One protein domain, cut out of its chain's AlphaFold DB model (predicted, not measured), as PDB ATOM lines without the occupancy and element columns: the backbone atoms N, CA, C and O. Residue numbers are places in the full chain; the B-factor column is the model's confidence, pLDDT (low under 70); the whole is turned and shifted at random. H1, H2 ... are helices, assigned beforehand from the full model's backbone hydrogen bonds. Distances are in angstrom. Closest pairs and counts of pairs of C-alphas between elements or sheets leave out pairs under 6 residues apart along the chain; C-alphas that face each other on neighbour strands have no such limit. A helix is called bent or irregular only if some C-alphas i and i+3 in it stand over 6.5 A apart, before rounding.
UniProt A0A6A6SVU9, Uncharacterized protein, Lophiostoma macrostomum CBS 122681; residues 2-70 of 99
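Overview. This is residues 2 to 70 of the 99 residues of an uncharacterized protein of Lophiostoma macrostomum CBS 122681 (UniProt A0A6A6SVU9). This model has little regular structure: starting at Glu 2, a long open loop of chain runs out to the short helix H1 at its tip and back to a loose body of loops with the short helices H2 and H3. Residues 20 to 26 and 29 to 35 stick out free. The 69 printed residues hold H1, H2, H3 in that order and no named strand; the class is all helix, with only 15 residues in named elements. The whole is extended, radius of gyration of the C-alphas 18.1 A, spanning 53 by 24 by 20 A.

Along the chain. Find C-alpha 21 at (-19.455, 77.009, 21.606); there H1 begins, residues 21 to 25, 8.5 A long. H2, residues 56 to 60, measures 6.3 A. H3, residues 66 to 70, measures 6.0 A and ends at (-11.534, 46.460, 41.899).

Arrangement. H1, H2 and H3 are apart from one another. H1 is neither bent nor irregular, but only just: C-alphas 22 and 25 are 6.1 A apart. In H2 and H3 every O i to N i+4 pair is within hydrogen-bond range; in H1 0 of 1 is, beside 2 of 2 O i to N i+3 pairs.

Size, cuts and confidence. Look at Ala 25 and Glu 56 for the two C-alphas farthest apart, 54.1 A. The link H1 to H2 is long, H2 to H3 tight. The printed part has no cut, and no printed residue is under 70 in pLDDT.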
ATOM      1  N   GLU A   2      -9.701  44.084  29.167       93.81
ATOM      2  CA  GLU A   2      -8.259  44.013  28.888       93.81
ATOM      3  C   GLU A   2      -7.541  42.823  29.540       93.81
ATOM      4  O   GLU A   2      -6.844  42.095  28.837       93.81
ATOM      5  N   VAL A   3      -7.810  42.562  30.823       94.06
ATOM      6  CA  VAL A   3      -7.278  41.400  31.558       94.06
ATOM      7  C   VAL A   3      -7.671  40.071  30.900       94.06
ATOM      8  O   VAL A   3      -6.809  39.258  30.585       94.06
ATOM      9  N   PHE A   4      -8.962  39.866  30.611       95.12
ATOM     10  CA  PHE A   4      -9.458  38.621  30.006       95.12
ATOM     11  C   PHE A   4      -8.900  38.361  28.608       95.12
ATOM     12  O   PHE A   4      -8.786  37.212  28.200       95.12
ATOM     13  N   THR A   5      -8.558  39.418  27.874       96.00
ATOM     14  CA  THR A   5      -8.058  39.322  26.497       96.00
ATOM     15  C   THR A   5      -6.543  39.426  26.391       96.00
ATOM     16  O   THR A   5      -6.049  39.692  25.300       96.00
ATOM     17  N   ASN A   6      -5.821  39.314  27.509       95.00
ATOM     18  CA  ASN A   6      -4.372  39.505  27.580       95.00
ATOM     19  C   ASN A   6      -3.894  40.743  26.788       95.00
ATOM     20  O   ASN A   6      -3.016  40.691  25.929       95.00
ATOM     21  N   GLY A   7      -4.561  41.881  26.995       93.19
ATOM     22  CA  GLY A   7      -4.169  43.136  26.359       93.19
ATOM     23  C   GLY A   7      -4.599  43.335  24.902       93.19
ATOM     24  O   GLY A   7      -4.335  44.424  24.389       93.19
ATOM     25  N   VAL A   8      -5.262  42.367  24.249       95.12
ATOM     26  CA  VAL A   8      -5.786  42.529  22.874       95.12
ATOM     27  C   VAL A   8      -6.829  43.644  22.815       95.12
ATOM     28  O   VAL A   8      -6.749  44.524  21.959       95.12
ATOM     29  N   LEU A   9      -7.788  43.649  23.744       95.25
ATOM     30  CA  LEU A   9      -8.723  44.760  23.903       95.25
ATOM     31  C   LEU A   9      -8.187  45.738  24.944       95.25
ATOM     32  O   LEU A   9      -7.948  45.361  26.087       95.25
ATOM     33  N   LYS A  10      -8.037  47.008  24.572       93.44
ATOM     34  CA  LYS A  10      -7.523  48.052  25.466       93.44
ATOM     35  C   LYS A  10      -8.635  48.743  26.243       93.44
ATOM     36  O   LYS A  10      -9.693  49.044  25.689       93.44
ATOM     37  N   SER A  11      -8.384  49.034  27.518       91.69
ATOM     38  CA  SER A  11      -9.239  49.925  28.296       91.69
ATOM     39  C   SER A  11      -9.040  51.371  27.837       91.69
ATOM     40  O   SER A  11      -7.947  51.930  27.928       91.69
ATOM     41  N   GLY A  12     -10.094  51.988  27.301       88.75
ATOM     42  CA  GLY A  12     -10.034  53.358  26.796       88.75
ATOM     43  C   GLY A  12     -10.031  54.393  27.921       88.75
ATOM     44  O   GLY A  12     -11.046  54.582  28.598       88.75
ATOM     45  N   LEU A  13      -8.924  55.127  28.077       90.19
ATOM     46  CA  LEU A  13      -8.879  56.298  28.950       90.19
ATOM     47  C   LEU A  13      -9.658  57.449  28.304       90.19
ATOM     48  O   LEU A  13      -9.284  57.956  27.246       90.19
ATOM     49  N   HIS A  14     -10.730  57.884  28.957       91.06
ATOM     50  CA  HIS A  14     -11.585  58.962  28.474       91.06
ATOM     51  C   HIS A  14     -11.812  60.008  29.564       91.06
ATOM     52  O   HIS A  14     -11.755  59.722  30.758       91.06
ATOM     53  N   ARG A  15     -12.065  61.248  29.141       91.19
ATOM     54  CA  ARG A  15     -12.433  62.357  30.026       91.19
ATOM     55  C   ARG A  15     -13.551  63.172  29.400       91.19
ATOM     56  O   ARG A  15     -13.582  63.353  28.183       91.19
ATOM     57  N   VAL A  16     -14.428  63.715  30.234       90.94
ATOM     58  CA  VAL A  16     -15.449  64.662  29.786       90.94
ATOM     59  C   VAL A  16     -14.849  66.061  29.785       90.94
ATOM     60  O   VAL A  16     -14.278  66.503  30.780       90.94
ATOM     61  N   ILE A  17     -14.965  66.753  28.653       89.75
ATOM     62  CA  ILE A  17     -14.533  68.145  28.503       89.75
ATOM     63  C   ILE A  17     -15.726  69.107  28.546       89.75
ATOM     64  O   ILE A  17     -16.887  68.718  28.348       89.75
ATOM     65  N   GLU A  18     -15.424  70.381  28.792       89.06
ATOM     66  CA  GLU A  18     -16.392  71.476  28.719       89.06
ATOM     67  C   GLU A  18     -17.064  71.517  27.335       89.06
ATOM     68  O   GLU A  18     -16.435  71.230  26.316       89.06
ATOM     69  N   ALA A  19     -18.368  71.821  27.294       89.88
ATOM     70  CA  ALA A  19     -19.108  71.872  26.036       89.88
ATOM     71  C   ALA A  19     -18.580  73.002  25.121       89.88
ATOM     72  O   ALA A  19     -18.332  74.117  25.600       89.88
ATOM     73  N   PRO A  20     -18.397  72.735  23.816       91.31
ATOM     74  CA  PRO A  20     -17.900  73.734  22.880       91.31
ATOM     75  C   PRO A  20     -18.998  74.724  22.452       91.31
ATOM     76  O   PRO A  20     -20.161  74.360  22.275       91.31
ATOM     77  N   GLY A  21     -18.609  75.982  22.226       91.69
ATOM     78  CA  GLY A  21     -19.455  77.009  21.606       91.69
ATOM     79  C   GLY A  21     -20.793  77.241  22.316       91.69
ATOM     80  O   GLY A  21     -20.865  77.294  23.543       91.69
ATOM     81  N   ASN A  22     -21.862  77.358  21.527       91.69
ATOM     82  CA  ASN A  22     -23.210  77.662  22.019       91.69
ATOM     83  C   ASN A  22     -23.809  76.545  22.891       91.69
ATOM     84  O   ASN A  22     -24.734  76.801  23.653       91.69
ATOM     85  N   GLN A  23     -23.256  75.325  22.848       90.19
ATOM     86  CA  GLN A  23     -23.696  74.221  23.709       90.19
ATOM     87  C   GLN A  23     -23.335  74.444  25.183       90.19
ATOM     88  O   GLN A  23     -23.886  73.778  26.053       90.19
ATOM     89  N   ARG A  24     -22.431  75.388  25.481       90.25
ATOM     90  CA  ARG A  24     -22.023  75.734  26.849       90.25
ATOM     91  C   ARG A  24     -23.154  76.343  27.686       90.25
ATOM     92  O   ARG A  24     -23.078  76.305  28.906       90.25
ATOM     93  N   ALA A  25     -24.189  76.888  27.043       92.31
ATOM     94  CA  ALA A  25     -25.352  77.460  27.720       92.31
ATOM     95  C   ALA A  25     -26.365  76.407  28.209       92.31
ATOM     96  O   ALA A  25     -27.349  76.772  28.849       92.31
ATOM     97  N   HIS A  26     -26.155  75.126  27.896       91.94
ATOM     98  CA  HIS A  26     -27.077  74.045  28.230       91.94
ATOM     99  C   HIS A  26     -26.444  73.047  29.201       91.94
ATOM    100  O   HIS A  26     -25.248  72.752  29.121       91.94
ATOM    101  N   ASP A  27     -27.272  72.490  30.082       92.00
ATOM    102  CA  ASP A  27     -26.855  71.438  31.004       92.00
ATOM    103  C   ASP A  27     -26.552  70.133  30.260       92.00
ATOM    104  O   ASP A  27     -27.207  69.769  29.279       92.00
ATOM    105  N   LYS A  28     -25.536  69.411  30.742       90.00
ATOM    106  CA  LYS A  28     -25.066  68.165  30.137       90.00
ATOM    107  C   LYS A  28     -25.444  66.988  31.035       90.00
ATOM    108  O   LYS A  28     -24.878  66.825  32.112       90.00
ATOM    109  N   TYR A  29     -26.366  66.156  30.563       92.31
ATOM    110  CA  TYR A  29     -26.772  64.923  31.235       92.31
ATOM    111  C   TYR A  29     -26.193  63.715  30.502       92.31
ATOM    112  O   TYR A  29     -26.269  63.628  29.277       92.31
ATOM    113  N   SER A  30     -25.625  62.769  31.247       92.81
ATOM    114  CA  SER A  30     -25.175  61.486  30.709       92.81
ATOM    115  C   SER A  30     -25.547  60.358  31.657       92.81
ATOM    116  O   SER A  30     -25.389  60.496  32.869       92.81
ATOM    117  N   VAL A  31     -25.976  59.233  31.095       95.25
ATOM    118  CA  VAL A  31     -26.225  57.995  31.833       95.25
ATOM    119  C   VAL A  31     -25.118  57.016  31.474       95.25
ATOM    120  O   VAL A  31     -24.887  56.752  30.296       95.25
ATOM    121  N   LEU A  32     -24.425  56.499  32.488       94.56
ATOM    122  CA  LEU A  32     -23.396  55.479  32.323       94.56
ATOM    123  C   LEU A  32     -23.921  54.155  32.870       94.56
ATOM    124  O   LEU A  32     -24.292  54.066  34.038       94.56
ATOM    125  N   ILE A  33     -23.914  53.125  32.027       95.81
ATOM    126  CA  ILE A  33     -24.188  51.749  32.433       95.81
ATOM    127  C   ILE A  33     -22.853  51.016  32.420       95.81
ATOM    128  O   ILE A  33     -22.208  50.910  31.377       95.81
ATOM    129  N   VAL A  34     -22.426  50.538  33.587       93.25
ATOM    130  CA  VAL A  34     -21.179  49.790  33.745       93.25
ATOM    131  C   VAL A  34     -21.519  48.329  33.993       93.25
ATOM    132  O   VAL A  34     -22.308  48.018  34.882       93.25
ATOM    133  N   ALA A  35     -20.893  47.439  33.229       93.56
ATOM    134  CA  ALA A  35     -20.904  46.008  33.492       93.56
ATOM    135  C   ALA A  35     -19.554  45.599  34.088       93.56
ATOM    136  O   ALA A  35     -18.498  45.966  33.566       93.56
ATOM    137  N   ARG A  36     -19.596  44.834  35.179       94.31
ATOM    138  CA  ARG A  36     -18.427  44.206  35.806       94.31
ATOM    139  C   ARG A  36     -18.621  42.694  35.846       94.31
ATOM    140  O   ARG A  36     -19.753  42.223  35.760       94.31
ATOM    141  N   ALA A  37     -17.518  41.960  35.962       95.94
ATOM    142  CA  ALA A  37     -17.580  40.530  36.232       95.94
ATOM    143  C   ALA A  37     -18.184  40.275  37.624       95.94
ATOM    144  O   ALA A  37     -18.221  41.175  38.471       95.94
ATOM    145  N   GLU A  38     -18.675  39.054  37.840       97.38
ATOM    146  CA  GLU A  38     -19.136  38.615  39.157       97.38
ATOM    147  C   GLU A  38     -17.984  38.713  40.166       97.38
ATOM    148  O   GLU A  38     -16.830  38.466  39.815       97.38
ATOM    149  N   ASP A  39     -18.282  39.052  41.418       97.75
ATOM    150  CA  ASP A  39     -17.264  39.349  42.430       97.75
ATOM    151  C   ASP A  39     -16.261  38.212  42.642       97.75
ATOM    152  O   ASP A  39     -15.073  38.481  42.797       97.75
ATOM    153  N   SER A  40     -16.720  36.962  42.564       97.50
ATOM    154  CA  SER A  40     -15.904  35.751  42.710       97.50
ATOM    155  C   SER A  40     -15.078  35.394  41.461       97.50
ATOM    156  O   SER A  40     -14.229  34.503  41.512       97.50
ATOM    157  N   THR A  41     -15.306  36.072  40.329       97.25
ATOM    158  CA  THR A  41     -14.640  35.758  39.058       97.25
ATOM    159  C   THR A  41     -13.147  36.039  39.155       97.25
ATOM    160  O   THR A  41     -12.741  37.151  39.482       97.25
ATOM    161  N   LEU A  42     -12.326  35.051  38.800       96.31
ATOM    162  CA  LEU A  42     -10.873  35.200  38.722       96.31
ATOM    163  C   LEU A  42     -10.476  36.077  37.527       96.31
ATOM    164  O   LEU A  42     -10.822  35.783  36.380       96.31
ATOM    165  N   MET A  43      -9.706  37.128  37.786       95.56
ATOM    166  CA  MET A  43      -9.268  38.108  36.794       95.56
ATOM    167  C   MET A  43      -7.981  37.652  36.096       95.56
ATOM    168  O   MET A  43      -6.907  38.197  36.327       95.56
ATOM    169  N   LYS A  44      -8.093  36.651  35.217       94.50
ATOM    170  CA  LYS A  44      -6.990  36.125  34.390       94.50
ATOM    171  C   LYS A  44      -7.360  36.065  32.908       94.50
ATOM    172  O   LYS A  44      -8.537  36.182  32.568       94.50
ATOM    173  N   SER A  45      -6.383  35.884  32.025       94.94
ATOM    174  CA  SER A  45      -6.649  35.751  30.591       94.94
ATOM    175  C   SER A  45      -7.492  34.505  30.279       94.94
ATOM    176  O   SER A  45      -7.487  33.502  31.000       94.94
ATOM    177  N   SER A  46      -8.291  34.589  29.216       93.75
ATOM    178  CA  SER A  46      -9.100  33.471  28.728       93.75
ATOM    179  C   SER A  46      -8.303  32.628  27.740       93.75
ATOM    180  O   SER A  46      -7.649  33.168  26.852       93.75
ATOM    181  N   ASN A  47      -8.419  31.301  27.837       92.25
ATOM    182  CA  ASN A  47      -7.805  30.401  26.868       92.25
ATOM    183  C   ASN A  47      -8.636  30.394  25.575       92.25
ATOM    184  O   ASN A  47      -9.756  29.882  25.545       92.25
ATOM    185  N   SER A  48      -8.113  31.018  24.525       94.00
ATOM    186  CA  SER A  48      -8.750  31.115  23.215       94.00
ATOM    187  C   SER A  48      -7.674  31.219  22.139       94.00
ATOM    188  O   SER A  48      -6.701  31.936  22.351       94.00
ATOM    189  N   PRO A  49      -7.859  30.614  20.952       94.62
ATOM    190  CA  PRO A  49      -6.900  30.732  19.849       94.62
ATOM    191  C   PRO A  49      -6.718  32.171  19.335       94.62
ATOM    192  O   PRO A  49      -5.783  32.442  18.590       94.62
ATOM    193  N   LEU A  50      -7.620  33.091  19.701       94.62
ATOM    194  CA  LEU A  50      -7.547  34.510  19.337       94.62
ATOM    195  C   LEU A  50      -6.860  35.379  20.402       94.62
ATOM    196  O   LEU A  50      -6.667  36.572  20.174       94.62
ATOM    197  N   ILE A  51      -6.542  34.813  21.567       95.56
ATOM    198  CA  ILE A  51      -5.905  35.521  22.678       95.56
ATOM    199  C   ILE A  51      -4.453  35.031  22.771       95.56
ATOM    200  O   ILE A  51      -4.237  33.824  22.863       95.56
ATOM    201  N   PRO A  52      -3.456  35.932  22.728       94.25
ATOM    202  CA  PRO A  52      -2.059  35.564  22.922       94.25
ATOM    203  C   PRO A  52      -1.837  34.892  24.276       94.25
ATOM    204  O   PRO A  52      -2.456  35.282  25.270       94.25
ATOM    205  N   GLU A  53      -0.916  33.933  24.321       93.44
ATOM    206  CA  GLU A  53      -0.514  33.311  25.579       93.44
ATOM    207  C   GLU A  53       0.105  34.330  26.541       93.44
ATOM    208  O   GLU A  53       0.761  35.293  26.135       93.44
ATOM    209  N   ASP A  54      -0.113  34.093  27.830       92.62
ATOM    210  CA  ASP A  54       0.496  34.870  28.902       92.62
ATOM    211  C   ASP A  54       2.024  34.711  28.888       92.62
ATOM    212  O   ASP A  54       2.553  33.630  28.606       92.62
ATOM    213  N   THR A  55       2.747  35.772  29.244       92.62
ATOM    214  CA  THR A  55       4.189  35.684  29.500       92.62
ATOM    215  C   THR A  55       4.467  34.897  30.781       92.62
ATOM    216  O   THR A  55       3.589  34.717  31.629       92.62
ATOM    217  N   GLU A  56       5.704  34.434  30.964       91.12
ATOM    218  CA  GLU A  56       6.086  33.685  32.169       91.12
ATOM    219  C   GLU A  56       5.899  34.511  33.451       91.12
ATOM    220  O   GLU A  56       5.524  33.976  34.493       91.12
ATOM    221  N   GLU A  57       6.070  35.833  33.390       89.69
ATOM    222  CA  GLU A  57       5.797  36.726  34.519       89.69
ATOM    223  C   GLU A  57       4.301  36.794  34.838       89.69
ATOM    224  O   GLU A  57       3.918  36.761  36.005       89.69
ATOM    225  N   GLN A  58       3.450  36.858  33.810       88.25
ATOM    226  CA  GLN A  58       1.995  36.906  33.967       88.25
ATOM    227  C   GLN A  58       1.442  35.585  34.513       88.25
ATOM    228  O   GLN A  58       0.573  35.605  35.382       88.25
ATOM    229  N   LYS A  59       1.987  34.442  34.075       88.56
ATOM    230  CA  LYS A  59       1.613  33.113  34.590       88.56
ATOM    231  C   LYS A  59       1.929  32.944  36.076       88.56
ATOM    232  O   LYS A  59       1.201  32.248  36.779       88.56
ATOM    233  N   ASN A  60       3.013  33.564  36.544       90.62
ATOM    234  CA  ASN A  60       3.459  33.491  37.936       90.62
ATOM    235  C   ASN A  60       2.856  34.590  38.829       90.62
ATOM    236  O   ASN A  60       3.056  34.568  40.045       90.62
ATOM    237  N   ALA A  61       2.144  35.559  38.250       88.31
ATOM    238  CA  ALA A  61       1.510  36.628  39.006       88.31
ATOM    239  C   ALA A  61       0.331  36.094  39.846       88.31
ATOM    240  O   ALA A  61      -0.374  35.173  39.423       88.31
ATOM    241  N   PRO A  62       0.082  36.668  41.038       90.81
ATOM    242  CA  PRO A  62      -1.069  36.293  41.846       90.81
ATOM    243  C   PRO A  62      -2.369  36.609  41.098       90.81
ATOM    244  O   PRO A  62      -2.568  37.718  40.605       90.81
ATOM    245  N   VAL A  63      -3.255  35.615  41.016       93.88
ATOM    246  CA  VAL A  63      -4.579  35.772  40.405       93.88
ATOM    247  C   VAL A  63      -5.556  36.248  41.470       93.88
ATOM    248  O   VAL A  63      -5.813  35.540  42.440       93.88
ATOM    249  N   GLU A  64      -6.119  37.430  41.253       94.25
ATOM    250  CA  GLU A  64      -7.100  38.056  42.139       94.25
ATOM    251  C   GLU A  64      -8.529  37.849  41.624       94.25
ATOM    252  O   GLU A  64      -8.775  37.620  40.433       94.25
ATOM    253  N   THR A  65      -9.497  37.962  42.527       97.56
ATOM    254  CA  THR A  65     -10.918  38.024  42.170       97.56
ATOM    255  C   THR A  65     -11.309  39.408  41.636       97.56
ATOM    256  O   THR A  65     -10.622  40.411  41.848       97.56
ATOM    257  N   SER A  66     -12.451  39.503  40.950       96.19
ATOM    258  CA  SER A  66     -12.948  40.771  40.403       96.19
ATOM    259  C   SER A  66     -13.227  41.811  41.487       96.19
ATOM    260  O   SER A  66     -13.181  43.016  41.205       96.19
ATOM    261  N   ILE A  67     -13.572  41.388  42.704       96.69
ATOM    262  CA  ILE A  67     -13.779  42.312  43.818       96.69
ATOM    263  C   ILE A  67     -12.454  42.854  44.360       96.69
ATOM    264  O   ILE A  67     -12.331  44.071  44.500       96.69
ATOM    265  N   GLU A  68     -11.459  41.995  44.571       96.62
ATOM    266  CA  GLU A  68     -10.138  42.372  45.090       96.62
ATOM    267  C   GLU A  68      -9.415  43.322  44.135       96.62
ATOM    268  O   GLU A  68      -9.024  44.421  44.537       96.62
ATOM    269  N   LEU A  69      -9.356  42.973  42.845       94.12
ATOM    270  CA  LEU A  69      -8.738  43.821  41.828       94.12
ATOM    271  C   LEU A  69      -9.429  45.194  41.752       94.12
ATOM    272  O   LEU A  69      -8.786  46.233  41.602       94.12
ATOM    273  N   GLY A  70     -10.761  45.218  41.877       93.50
ATOM    274  CA  GLY A  70     -11.534  46.460  41.899       93.50
ATOM    275  C   GLY A  70     -11.198  47.339  43.107       93.50
ATOM    276  O   GLY A  70     -11.023  48.550  42.962       93.50
TER     277      GLY A  70